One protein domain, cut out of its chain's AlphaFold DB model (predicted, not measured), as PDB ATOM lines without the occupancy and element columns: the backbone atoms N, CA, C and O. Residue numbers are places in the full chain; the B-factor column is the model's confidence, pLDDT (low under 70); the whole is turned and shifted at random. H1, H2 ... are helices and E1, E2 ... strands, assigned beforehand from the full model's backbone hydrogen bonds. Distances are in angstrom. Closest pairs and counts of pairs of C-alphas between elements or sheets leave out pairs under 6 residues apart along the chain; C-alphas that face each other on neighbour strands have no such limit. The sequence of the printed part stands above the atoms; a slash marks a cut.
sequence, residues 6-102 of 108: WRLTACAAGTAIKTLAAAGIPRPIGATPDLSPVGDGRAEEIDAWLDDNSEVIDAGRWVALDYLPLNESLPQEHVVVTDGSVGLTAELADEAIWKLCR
ATOM      1  N   TRP A   6     154.372 193.609 150.142       73.06
ATOM      2  CA  TRP A   6     154.759 194.359 151.336       73.06
ATOM      3  C   TRP A   6     156.276 194.490 151.473       73.06
ATOM      4  O   TRP A   6     156.735 195.487 152.023       73.06
ATOM      5  N   ARG A   7     157.061 193.556 150.915       77.19
ATOM      6  CA  ARG A   7     158.528 193.653 150.912       77.19
ATOM      7  C   ARG A   7     159.064 194.813 150.069       77.19
ATOM      8  O   ARG A   7     160.160 195.290 150.329       77.19
ATOM      9  N   LEU A   8     158.281 195.294 149.100       79.56
ATOM     10  CA  LEU A   8     158.714 196.305 148.132       79.56
ATOM     11  C   LEU A   8     158.792 197.714 148.730       79.56
ATOM     12  O   LEU A   8     159.355 198.616 148.115       79.56
ATOM     13  N   THR A   9     158.226 197.936 149.920       80.19
ATOM     14  CA  THR A   9     158.308 199.235 150.598       80.19
ATOM     15  C   THR A   9     158.636 199.060 152.074       80.19
ATOM     16  O   THR A   9     158.052 198.223 152.762       80.19
ATOM     17  N   ALA A  10     159.526 199.909 152.595       78.88
ATOM     18  CA  ALA A  10     159.918 199.871 154.005       78.88
ATOM     19  C   ALA A  10     158.721 200.062 154.957       78.88
ATOM     20  O   ALA A  10     158.675 199.457 156.027       78.88
ATOM     21  N   CYS A  11     157.733 200.870 154.555       75.88
ATOM     22  CA  CYS A  11     156.522 201.108 155.340       75.88
ATOM     23  C   CYS A  11     155.673 199.834 155.479       75.88
ATOM     24  O   CYS A  11     155.343 199.434 156.595       75.88
ATOM     25  N   ALA A  12     155.366 199.157 154.366       74.50
ATOM     26  CA  ALA A  12     154.540 197.953 154.400       74.50
ATOM     27  C   ALA A  12     155.254 196.784 155.101       74.50
ATOM     28  O   ALA A  12     154.640 196.106 155.926       74.50
ATOM     29  N   ALA A  13     156.555 196.602 154.856       79.50
ATOM     30  CA  ALA A  13     157.362 195.610 155.561       79.50
ATOM     31  C   ALA A  13     157.394 195.877 157.076       79.50
ATOM     32  O   ALA A  13     157.209 194.960 157.875       79.50
ATOM     33  N   GLY A  14     157.561 197.141 157.481       77.69
ATOM     34  CA  GLY A  14     157.539 197.543 158.887       77.69
ATOM     35  C   GLY A  14     156.203 197.254 159.574       77.69
ATOM     36  O   GLY A  14     156.192 196.788 160.713       77.69
ATOM     37  N   THR A  15     155.080 197.479 158.887       80.50
ATOM     38  CA  THR A  15     153.747 197.117 159.395       80.50
ATOM     39  C   THR A  15     153.606 195.606 159.553       80.50
ATOM     40  O   THR A  15     153.217 195.152 160.624       80.50
ATOM     41  N   ALA A  16     154.002 194.821 158.546       79.50
ATOM     42  CA  ALA A  16     153.934 193.362 158.612       79.50
ATOM     43  C   ALA A  16     154.760 192.793 159.780       79.50
ATOM     44  O   ALA A  16     154.268 191.963 160.537       79.50
ATOM     45  N   ILE A  17     155.987 193.287 159.984       83.69
ATOM     46  CA  ILE A  17     156.853 192.858 161.095       83.69
ATOM     47  C   ILE A  17     156.217 193.170 162.455       83.69
ATOM     48  O   ILE A  17     156.270 192.336 163.356       83.69
ATOM     49  N   LYS A  18     155.601 194.349 162.615       82.12
ATOM     50  CA  LYS A  18     154.901 194.708 163.858       82.12
ATOM     51  C   LYS A  18     153.721 193.781 164.133       82.12
ATOM     52  O   LYS A  18     153.554 193.357 165.272       82.12
ATOM     53  N   THR A  19     152.937 193.452 163.108       80.94
ATOM     54  CA  THR A  19     151.801 192.532 163.239       80.94
ATOM     55  C   THR A  19     152.259 191.124 163.614       80.94
ATOM     56  O   THR A  19     151.705 190.539 164.537       80.94
ATOM     57  N   LEU A  20     153.317 190.612 162.974       81.50
ATOM     58  CA  LEU A  20     153.908 189.314 163.325       81.50
ATOM     59  C   LEU A  20     154.377 189.288 164.783       81.50
ATOM     60  O   LEU A  20     154.025 188.376 165.525       81.50
ATOM     61  N   ALA A  21     155.090 190.330 165.220       83.50
ATOM     62  CA  ALA A  21     155.554 190.440 166.599       83.50
ATOM     63  C   ALA A  21     154.393 190.494 167.608       83.50
ATOM     64  O   ALA A  21     154.468 189.861 168.659       83.50
ATOM     65  N   ALA A  22     153.308 191.208 167.286       78.38
ATOM     66  CA  ALA A  22     152.107 191.258 168.121       78.38
ATOM     67  C   ALA A  22     151.403 189.893 168.235       78.38
ATOM     68  O   ALA A  22     150.791 189.613 169.261       78.38
ATOM     69  N   ALA A  23     151.532 189.041 167.213       76.06
ATOM     70  CA  ALA A  23     151.028 187.669 167.198       76.06
ATOM     71  C   ALA A  23     152.007 186.640 167.804       76.06
ATOM     72  O   ALA A  23     151.745 185.444 167.759       76.06
ATOM     73  N   GLY A  24     153.153 187.071 168.347       79.94
ATOM     74  CA  GLY A  24     154.174 186.161 168.883       79.94
ATOM     75  C   GLY A  24     154.980 185.414 167.814       79.94
ATOM     76  O   GLY A  24     155.747 184.513 168.147       79.94
ATOM     77  N   ILE A  25     154.850 185.796 166.540       77.25
ATOM     78  CA  ILE A  25     155.601 185.201 165.436       77.25
ATOM     79  C   ILE A  25     156.961 185.909 165.308       77.25
ATOM     80  O   ILE A  25     157.012 187.143 165.228       77.25
ATOM     81  N   PRO A  26     158.081 185.161 165.255       78.62
ATOM     82  CA  PRO A  26     159.401 185.732 165.022       78.62
ATOM     83  C   PRO A  26     159.473 186.545 163.727       78.62
ATOM     84  O   PRO A  26     158.791 186.266 162.739       78.62
ATOM     85  N   ARG A  27     160.352 187.553 163.710       81.44
ATOM     86  CA  ARG A  27     160.566 188.375 162.513       81.44
ATOM     87  C   ARG A  27     160.968 187.495 161.311       81.44
ATOM     88  O   ARG A  27     161.708 186.528 161.500       81.44
ATOM     89  N   PRO A  28     160.586 187.862 160.075       78.44
ATOM     90  CA  PRO A  28     161.101 187.193 158.890       78.44
ATOM     91  C   PRO A  28     162.635 187.249 158.846       78.44
ATOM     92  O   PRO A  28     163.236 188.282 159.138       78.44
ATOM     93  N   ILE A  29     163.256 186.133 158.459       78.12
ATOM     94  CA  ILE A  29     164.719 185.993 158.325       78.12
ATOM     95  C   ILE A  29     165.253 186.826 157.144       78.12
ATOM     96  O   ILE A  29     166.391 187.283 157.158       78.12
ATOM     97  N   GLY A  30     164.390 187.089 156.159       80.62
ATOM     98  CA  GLY A  30     164.657 187.910 154.985       80.62
ATOM     99  C   GLY A  30     163.386 188.149 154.167       80.62
ATOM    100  O   GLY A  30     162.268 187.857 154.619       80.62
ATOM    101  N   ALA A  31     163.569 188.658 152.954       79.31
ATOM    102  CA  ALA A  31     162.526 188.850 151.956       79.31
ATOM    103  C   ALA A  31     162.947 188.193 150.639       79.31
ATOM    104  O   ALA A  31     164.139 188.168 150.330       79.31
ATOM    105  N   THR A  32     161.981 187.673 149.883       79.88
ATOM    106  CA  THR A  32     162.254 187.098 148.560       79.88
ATOM    107  C   THR A  32     162.651 188.200 147.563       79.88
ATOM    108  O   THR A  32     162.252 189.361 147.745       79.88
ATOM    109  N   PRO A  33     163.439 187.888 146.515       76.69
ATOM    110  CA  PRO A  33     163.717 188.833 145.432       76.69
ATOM    111  C   PRO A  33     162.427 189.299 144.728       76.69
ATOM    112  O   PRO A  33     161.364 188.706 144.897       76.69
ATOM    113  N   ASP A  34     162.491 190.402 143.979       75.94
ATOM    114  CA  ASP A  34     161.426 190.830 143.056       75.94
ATOM    115  C   ASP A  34     161.842 190.454 141.633       75.94
ATOM    116  O   ASP A  34     162.722 191.096 141.059       75.94
ATOM    117  N   LEU A  35     161.264 189.373 141.106       69.94
ATOM    118  CA  LEU A  35     161.623 188.785 139.808       69.94
ATOM    119  C   LEU A  35     160.647 189.186 138.674       69.94
ATOM    120  O   LEU A  35     160.683 188.628 137.578       69.94
ATOM    121  N   SER A  36     159.779 190.183 138.897       64.62
ATOM    122  CA  SER A  36     158.793 190.687 137.917       64.62
ATOM    123  C   SER A  36     159.374 190.991 136.511       64.62
ATOM    124  O   SER A  36     160.430 191.622 136.433       64.62
ATOM    125  N   PRO A  37     158.684 190.704 135.371       54.72
ATOM    126  CA  PRO A  37     157.551 189.801 135.129       54.72
ATOM    127  C   PRO A  37     157.988 188.479 134.447       54.72
ATOM    128  O   PRO A  37     157.233 187.912 133.659       54.72
ATOM    129  N   VAL A  38     159.229 188.031 134.646       46.44
ATOM    130  CA  VAL A  38     159.826 186.949 133.848       46.44
ATOM    131  C   VAL A  38     159.766 185.636 134.632       46.44
ATOM    132  O   VAL A  38     160.738 185.298 135.289       46.44
ATOM    133  N   GLY A  39     158.633 184.919 134.578       53.28
ATOM    134  CA  GLY A  39     158.508 183.555 135.129       53.28
ATOM    135  C   GLY A  39     157.164 183.222 135.794       53.28
ATOM    136  O   GLY A  39     156.223 184.019 135.727       53.28
ATOM    137  N   ASP A  40     157.081 182.059 136.454       55.28
ATOM    138  CA  ASP A  40     155.907 181.521 137.185       55.28
ATOM    139  C   ASP A  40     155.520 182.350 138.437       55.28
ATOM    140  O   ASP A  40     154.598 182.015 139.190       55.28
ATOM    141  N   GLY A  41     156.182 183.489 138.654       73.38
ATOM    142  CA  GLY A  41     155.817 184.496 139.643       73.38
ATOM    143  C   GLY A  41     156.440 184.242 141.014       73.38
ATOM    144  O   GLY A  41     157.616 183.929 141.138       73.38
ATOM    145  N   ARG A  42     155.655 184.419 142.082       74.56
ATOM    146  CA  ARG A  42     156.153 184.411 143.474       74.56
ATOM    147  C   ARG A  42     156.685 183.064 143.952       74.56
ATOM    148  O   ARG A  42     157.431 183.038 144.921       74.56
ATOM    149  N   ALA A  43     156.286 181.968 143.309       76.12
ATOM    150  CA  ALA A  43     156.816 180.649 143.630       76.12
ATOM    151  C   ALA A  43     158.321 180.579 143.325       76.12
ATOM    152  O   ALA A  43     159.093 180.219 144.203       76.12
ATOM    153  N   GLU A  44     158.744 181.067 142.156       77.50
ATOM    154  CA  GLU A  44     160.164 181.137 141.787       77.50
ATOM    155  C   GLU A  44     160.958 182.079 142.699       77.50
ATOM    156  O   GLU A  44     162.109 181.811 143.022       77.50
ATOM    157  N   GLU A  45     160.349 183.178 143.158       80.56
ATOM    158  CA  GLU A  45     160.987 184.078 144.127       80.56
ATOM    159  C   GLU A  45     161.237 183.382 145.471       80.56
ATOM    160  O   GLU A  45     162.238 183.650 146.137       80.56
ATOM    161  N   ILE A  46     160.315 182.508 145.883       80.25
ATOM    162  CA  ILE A  46     160.458 181.698 147.091       80.25
ATOM    163  C   ILE A  46     161.539 180.645 146.873       80.25
ATOM    164  O   ILE A  46     162.447 180.586 147.694       80.25
ATOM    165  N   ASP A  47     161.501 179.897 145.771       79.94
ATOM    166  CA  ASP A  47     162.497 178.865 145.458       79.94
ATOM    167  C   ASP A  47     163.911 179.452 145.377       79.94
ATOM    168  O   ASP A  47     164.819 178.976 146.056       79.94
ATOM    169  N   ALA A  48     164.086 180.571 144.668       82.31
ATOM    170  CA  ALA A  48     165.366 181.269 144.588       82.31
ATOM    171  C   ALA A  48     165.867 181.718 145.969       82.31
ATOM    172  O   ALA A  48     167.059 181.643 146.263       82.31
ATOM    173  N   TRP A  49     164.963 182.179 146.840       82.62
ATOM    174  CA  TRP A  49     165.335 182.525 148.209       82.62
ATOM    175  C   TRP A  49     165.721 181.285 149.018       82.62
ATOM    176  O   TRP A  49     166.675 181.356 149.788       82.62
ATOM    177  N   LEU A  50     165.010 180.165 148.864       82.88
ATOM    178  CA  LEU A  50     165.314 178.913 149.562       82.88
ATOM    179  C   LEU A  50     166.693 178.370 149.166       82.88
ATOM    180  O   LEU A  50     167.458 177.992 150.053       82.88
ATOM    181  N   ASP A  51     167.031 178.404 147.877       83.12
ATOM    182  CA  ASP A  51     168.333 177.965 147.365       83.12
ATOM    183  C   ASP A  51     169.484 178.799 147.954       83.12
ATOM    184  O   ASP A  51     170.427 178.244 148.533       83.12
ATOM    185  N   ASP A  52     169.364 180.131 147.911       82.56
ATOM    186  CA  ASP A  52     170.376 181.064 148.436       82.56
ATOM    187  C   ASP A  52     170.491 181.046 149.973       82.56
ATOM    188  O   ASP A  52     171.477 181.526 150.532       82.56
ATOM    189  N   ASN A  53     169.482 180.523 150.678       79.19
ATOM    190  CA  ASN A  53     169.393 180.552 152.143       79.19
ATOM    191  C   ASN A  53     169.336 179.150 152.766       79.19
ATOM    192  O   ASN A  53     168.964 179.003 153.933       79.19
ATOM    193  N   SER A  54     169.738 178.117 152.024       77.88
ATOM    194  CA  SER A  54     169.709 176.719 152.474       77.88
ATOM    195  C   SER A  54     170.439 176.481 153.808       77.88
ATOM    196  O   SER A  54     169.992 175.664 154.609       77.88
ATOM    197  N   GLU A  55     171.494 177.246 154.105       77.00
ATOM    198  CA  GLU A  55     172.254 177.154 155.364       77.00
ATOM    199  C   GLU A  55     171.524 177.728 156.593       77.00
ATOM    200  O   GLU A  55     171.854 177.375 157.726       77.00
ATOM    201  N   VAL A  56     170.548 178.623 156.398       71.50
ATOM    202  CA  VAL A  56     169.802 179.277 157.492       71.50
ATOM    203  C   VAL A  56     168.392 178.717 157.679       71.50
ATOM    204  O   VAL A  56     167.697 179.094 158.626       71.50
ATOM    205  N   ILE A  57     167.956 177.824 156.792       74.00
ATOM    206  CA  ILE A  57     166.671 177.138 156.889       74.00
ATOM    207  C   ILE A  57     166.864 175.883 157.739       74.00
ATOM    208  O   ILE A  57     167.604 174.973 157.374       74.00
ATOM    209  N   ASP A  58     166.165 175.821 158.872       71.44
ATOM    210  CA  ASP A  58     166.191 174.666 159.772       71.44
ATOM    211  C   ASP A  58     165.516 173.455 159.111       71.44
ATOM    212  O   ASP A  58     164.307 173.262 159.225       71.44
ATOM    213  N   ALA A  59     166.292 172.663 158.367       68.50
ATOM    214  CA  ALA A  59     165.892 171.367 157.818       68.50
ATOM    215  C   ALA A  59     164.560 171.379 157.033       68.50
ATOM    216  O   ALA A  59     163.744 170.466 157.166       68.50
ATOM    217  N   GLY A  60     164.330 172.413 156.216       71.56
ATOM    218  CA  GLY A  60     163.101 172.567 155.424       71.56
ATOM    219  C   GLY A  60     161.931 173.218 156.171       71.56
ATOM    220  O   GLY A  60     160.836 173.304 155.625       71.56
ATOM    221  N   ARG A  61     162.128 173.724 157.394       79.38
ATOM    222  CA  ARG A  61     161.093 174.459 158.135       79.38
ATOM    223  C   ARG A  61     161.013 175.904 157.682       79.38
ATOM    224  O   ARG A  61     161.767 176.774 158.116       79.38
ATOM    225  N   TRP A  62     160.041 176.168 156.828       83.38
ATOM    226  CA  TRP A  62     159.706 177.512 156.394       83.38
ATOM    227  C   TRP A  62     158.207 177.620 156.131       83.38
ATOM    228  O   TRP A  62     157.523 176.626 155.901       83.38
ATOM    229  N   VAL A  63     157.702 178.850 156.184       84.81
ATOM    230  CA  VAL A  63     156.351 179.195 155.742       84.81
ATOM    231  C   VAL A  63     156.419 180.495 154.943       84.81
ATOM    232  O   VAL A  63     157.091 181.458 155.345       84.81
ATOM    233  N   ALA A  64     155.734 180.514 153.802       83.81
ATOM    234  CA  ALA A  64     155.440 181.699 153.015       83.81
ATOM    235  C   ALA A  64     154.032 182.213 153.344       83.81
ATOM    236  O   ALA A  64     153.060 181.459 153.339       83.81
ATOM    237  N   LEU A  65     153.939 183.516 153.617       80.38
ATOM    238  CA  LEU A  65     152.676 184.233 153.767       80.38
ATOM    239  C   LEU A  65     152.427 185.040 152.495       80.38
ATOM    240  O   LEU A  65     153.244 185.903 152.150       80.38
ATOM    241  N   ASP A  66     151.304 184.795 151.825       78.56
ATOM    242  CA  ASP A  66     150.939 185.522 150.610       78.56
ATOM    243  C   ASP A  66     149.439 185.810 150.537       78.56
ATOM    244  O   ASP A  66     148.645 185.085 151.107       78.56
ATOM    245  N   TYR A  67     149.031 186.869 149.841       73.75
ATOM    246  CA  TYR A  67     147.622 187.165 149.585       73.75
ATOM    247  C   TYR A  67     147.085 186.572 148.277       73.75
ATOM    248  O   TYR A  67     145.883 186.623 148.019       73.75
ATOM    249  N   LEU A  68     147.970 186.064 147.417       71.38
ATOM    250  CA  LEU A  68     147.594 185.289 146.245       71.38
ATOM    251  C   LEU A  68     147.800 183.801 146.530       71.38
ATOM    252  O   LEU A  68     148.774 183.446 147.198       71.38
ATOM    253  N   PRO A  69     146.939 182.926 145.986       67.44
ATOM    254  CA  PRO A  69     147.260 181.512 145.924       67.44
ATOM    255  C   PRO A  69     148.568 181.352 145.141       67.44
ATOM    256  O   PRO A  69     148.674 181.776 143.988       67.44
ATOM    257  N   LEU A  70     149.583 180.808 145.807       70.38
ATOM    258  CA  LEU A  70     150.834 180.424 145.165       70.38
ATOM    259  C   LEU A  70     150.581 179.154 144.332       70.38
ATOM    260  O   LEU A  70     149.694 178.368 144.664       70.38
ATOM    261  N   ASN A  71     151.306 179.003 143.218       67.50
ATOM    262  CA  ASN A  71     151.158 177.885 142.279       67.50
ATOM    263  C   ASN A  71     151.311 176.517 142.989       67.50
ATOM    264  O   ASN A  71     151.977 176.422 144.020       67.50
ATOM    265  N   GLU A  72     150.739 175.460 142.406       63.19
ATOM    266  CA  GLU A  72     150.808 174.058 142.851       63.19
ATOM    267  C   GLU A  72     152.241 173.512 142.979       63.19
ATOM    268  O   GLU A  72     152.441 172.456 143.575       63.19
ATOM    269  N   SER A  73     153.242 174.218 142.442       69.12
ATOM    270  CA  SER A  73     154.657 173.868 142.588       69.12
ATOM    271  C   SER A  73     155.162 173.981 144.028       69.12
ATOM    272  O   SER A  73     156.087 173.255 144.392       69.12
ATOM    273  N   LEU A  74     154.551 174.832 144.863       74.56
ATOM    274  CA  LEU A  74     154.890 174.918 146.282       74.56
ATOM    275  C   LEU A  74     153.990 174.000 147.121       74.56
ATOM    276  O   LEU A  74     152.761 174.093 147.031       74.56
ATOM    277  N   PRO A  75     154.560 173.158 148.005       80.19
ATOM    278  CA  PRO A  75     153.763 172.328 148.899       80.19
ATOM    279  C   PRO A  75     152.855 173.191 149.790       80.19
ATOM    280  O   PRO A  75     153.324 174.094 150.485       80.19
ATOM    281  N   GLN A  76     151.550 172.894 149.821       81.50
ATOM    282  CA  GLN A  76     150.570 173.669 150.606       81.50
ATOM    283  C   GLN A  76     150.873 173.697 152.114       81.50
ATOM    284  O   GLN A  76     150.448 174.606 152.831       81.50
ATOM    285  N   GLU A  77     151.632 172.723 152.609       85.19
ATOM    286  CA  GLU A  77     152.141 172.678 153.983       85.19
ATOM    287  C   GLU A  77     153.106 173.817 154.336       85.19
ATOM    288  O   GLU A  77     153.254 174.122 155.515       85.19
ATOM    289  N   HIS A  78     153.677 174.504 153.345       85.31
ATOM    290  CA  HIS A  78     154.572 175.646 153.538       85.31
ATOM    291  C   HIS A  78     153.946 176.994 153.158       85.31
ATOM    292  O   HIS A  78     154.615 178.024 153.215       85.31
ATOM    293  N   VAL A  79     152.666 177.030 152.787       85.81
ATOM    294  CA  VAL A  79     152.012 178.250 152.292       85.81
ATOM    295  C   VAL A  79     150.793 178.580 153.134       85.81
ATOM    296  O   VAL A  79     149.931 177.729 153.317       85.81
ATOM    297  N   VAL A  80     150.678 179.821 153.601       85.19
ATOM    298  CA  VAL A  80     149.445 180.359 154.194       85.19
ATOM    299  C   VAL A  80     148.966 181.519 153.333       85.19
ATOM    300  O   VAL A  80     149.714 182.472 153.085       85.19
ATOM    301  N   VAL A  81     147.713 181.434 152.884       85.25
ATOM    302  CA  VAL A  81     147.098 182.453 152.030       85.25
ATOM    303  C   VAL A  81     146.264 183.409 152.885       85.25
ATOM    304  O   VAL A  81     145.308 183.005 153.537       85.25
ATOM    305  N   THR A  82     146.626 184.687 152.887       79.69
ATOM    306  CA  THR A  82     145.918 185.773 153.572       79.69
ATOM    307  C   THR A  82     144.891 186.430 152.655       79.69
ATOM    308  O   THR A  82     145.109 186.531 151.451       79.69
ATOM    309  N   ASP A  83     143.811 186.982 153.198       78.81
ATOM    310  CA  ASP A  83     142.972 187.899 152.423       78.81
ATOM    311  C   ASP A  83     143.695 189.253 152.291       78.81
ATOM    312  O   ASP A  83     144.087 189.855 153.289       78.81
ATOM    313  N   GLY A  84     143.881 189.761 151.070       72.00
ATOM    314  CA  GLY A  84     144.595 191.024 150.835       72.00
ATOM    315  C   GLY A  84     143.914 192.274 151.420       72.00
ATOM    316  O   GLY A  84     144.579 193.292 151.601       72.00
ATOM    317  N   SER A  85     142.614 192.207 151.712       75.00
ATOM    318  CA  SER A  85     141.822 193.282 152.323       75.00
ATOM    319  C   SER A  85     141.779 193.214 153.853       75.00
ATOM    320  O   SER A  85     141.610 194.248 154.499       75.00
ATOM    321  N   VAL A  86     141.974 192.023 154.429       78.19
ATOM    322  CA  VAL A  86     141.951 191.787 155.885       78.19
ATOM    323  C   VAL A  86     143.367 191.713 156.467       78.19
ATOM    324  O   VAL A  86     143.617 192.203 157.567       78.19
ATOM    325  N   GLY A  87     144.317 191.156 155.716       72.69
ATOM    326  CA  GLY A  87     145.687 190.898 156.147       72.69
ATOM    327  C   GLY A  87     145.835 189.589 156.932       72.69
ATOM    328  O   GLY A  87     145.026 188.671 156.816       72.69
ATOM    329  N   LEU A  88     146.912 189.490 157.716       78.31
ATOM    330  CA  LEU A  88     147.174 188.336 158.579       78.31
ATOM    331  C   LEU A  88     146.256 188.384 159.810       78.31
ATOM    332  O   LEU A  88     146.430 189.252 160.668       78.31
ATOM    333  N   THR A  89     145.304 187.456 159.899       84.69
ATOM    334  CA  THR A  89     144.459 187.283 161.090       84.69
ATOM    335  C   THR A  89     145.145 186.397 162.132       84.69
ATOM    336  O   THR A  89     146.158 185.756 161.841       84.69
ATOM    337  N   ALA A  90     144.601 186.353 163.351       80.06
ATOM    338  CA  ALA A  90     145.119 185.492 164.416       80.06
ATOM    339  C   ALA A  90     145.043 184.005 164.029       80.06
ATOM    340  O   ALA A  90     145.982 183.257 164.259       80.06
ATOM    341  N   GLU A  91     143.976 183.600 163.346       85.56
ATOM    342  CA  GLU A  91     143.775 182.225 162.889       85.56
ATOM    343  C   GLU A  91     144.823 181.818 161.843       85.56
ATOM    344  O   GLU A  91     145.370 180.719 161.895       85.56
ATOM    345  N   LEU A  92     145.151 182.723 160.916       83.56
ATOM    346  CA  LEU A  92     146.200 182.497 159.916       83.56
ATOM    347  C   LEU A  92     147.605 182.526 160.539       83.56
ATOM    348  O   LEU A  92     148.512 181.839 160.070       83.56
ATOM    349  N   ALA A  93     147.795 183.314 161.600       82.62
ATOM    350  CA  ALA A  93     149.015 183.296 162.395       82.62
ATOM    351  C   ALA A  93     149.191 181.941 163.105       82.62
ATOM    352  O   ALA A  93     150.270 181.351 163.024       82.62
ATOM    353  N   ASP A  94     148.129 181.413 163.715       83.75
ATOM    354  CA  ASP A  94     148.120 180.087 164.338       83.75
ATOM    355  C   ASP A  94     148.392 178.977 163.311       83.75
ATOM    356  O   ASP A  94     149.179 178.065 163.575       83.75
ATOM    357  N   GLU A  95     147.818 179.075 162.107       86.75
ATOM    358  CA  GLU A  95     148.097 178.151 161.001       86.75
ATOM    359  C   GLU A  95     149.583 178.161 160.611       86.75
ATOM    360  O   GLU A  95     150.201 177.102 160.469       86.75
ATOM    361  N   ALA A  96     150.181 179.347 160.473       86.06
ATOM    362  CA  ALA A  96     151.595 179.486 160.138       86.06
ATOM    363  C   ALA A  96     152.500 178.881 161.223       86.06
ATOM    364  O   ALA A  96     153.470 178.190 160.906       86.06
ATOM    365  N   ILE A  97     152.169 179.097 162.500       84.69
ATOM    366  CA  ILE A  97     152.891 178.504 163.634       84.69
ATOM    367  C   ILE A  97     152.760 176.981 163.610       84.69
ATOM    368  O   ILE A  97     153.761 176.277 163.751       84.69
ATOM    369  N   TRP A  98     151.554 176.456 163.392       86.25
ATOM    370  CA  TRP A  98     151.320 175.015 163.318       86.25
ATOM    371  C   TRP A  98     152.140 174.361 162.197       86.25
ATOM    372  O   TRP A  98     152.780 173.334 162.430       86.25
ATOM    373  N   LYS A  99     152.195 174.988 161.014       87.25
ATOM    374  CA  LYS A  99     153.007 174.534 159.874       87.25
ATOM    375  C   LYS A  99     154.508 174.541 160.179       87.25
ATOM    376  O   LYS A  99     155.196 173.580 159.850       87.25
ATOM    377  N   LEU A 100     155.012 175.570 160.867       83.38
ATOM    378  CA  LEU A 100     156.426 175.657 161.268       83.38
ATOM    379  C   LEU A 100     156.821 174.632 162.341       83.38
ATOM    380  O   LEU A 100     157.951 174.149 162.342       83.38
ATOM    381  N   CYS A 101     155.909 174.316 163.260       82.75
ATOM    382  CA  CYS A 101     156.180 173.456 164.414       82.75
ATOM    383  C   CYS A 101     155.897 171.966 164.164       82.75
ATOM    384  O   CYS A 101     156.058 171.156 165.081       82.75
ATOM    385  N   ARG A 102     155.450 171.578 162.963       74.62
ATOM    386  CA  ARG A 102     155.085 170.189 162.666       74.62
ATOM    387  C   ARG A 102     156.323 169.265 162.742       74.62
ATOM    388  O   ARG A 102     157.348 169.577 162.132       74.62
TER     389      ARG A 102
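This is residues 6 to 102 of the 108 residues of the protein "Hypothetical protein" of Alexandrium andersonii (UniProt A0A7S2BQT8). A very short parallel pair of strands, E1 and E2, sits near the middle of a loosely joined set of three helices. H3 packs on E2, H2 lies near the first residue of E1, and H1, the longest helix, is farther out, near H3 and crossing its direction; long loops link most of these parts. The 97 printed residues run H1, H2, E1, E2, H3, and the class is mostly helix, though under half of the residues, 41, are in named elements. The whole is compact, with a radius of gyration of the C-alphas of 13.0 A and spans of 34 by 29 by 24 A.

E1 is residues 64 to 66, with C-alpha 64 at (155.440, 181.699, 153.015), and E2 is residues 79 to 81. H3, residues 90 to 100, is 15.3 A long and ends with C-alpha 100 at (156.426, 175.657, 161.268). H2, residues 42 to 52, is 15.4 A long. H1, residues 10 to 22, is 18.3 A long and begins with C-alpha 10 at (159.918, 199.871, 154.005).

E1 and E2 are parallel neighbours at 20 degrees, with N 80 and O 64 within hydrogen-bond range at 2.9 A. E2 and H3 have 5 pairs of C-alphas within 8 A, the closest those of Val 80 and Ala 96, 6.4 A. E1 and H3 are only just apart, at 8.0 A. H2 and E1 have one such pair, Ile 46 and Ala 64, 7.8 A. H1 and H3 are close but not clearly touching, the C-alphas of Leu 20 and Ala 93 being closest at 7.8 A, and about perpendicular at 84 degrees. In H1, H2 and H3 every O i to N i+4 pair is within hydrogen-bond range.

The C-alphas farthest apart, Gly 24 and Val 38, are 35.5 A apart. The printed part has no cut. The links H1 to H2, H2 to E1 and E1 to E2 are long. pLDDT is under 70 at residues 35 to 40, 59, 69 and 71 to 73.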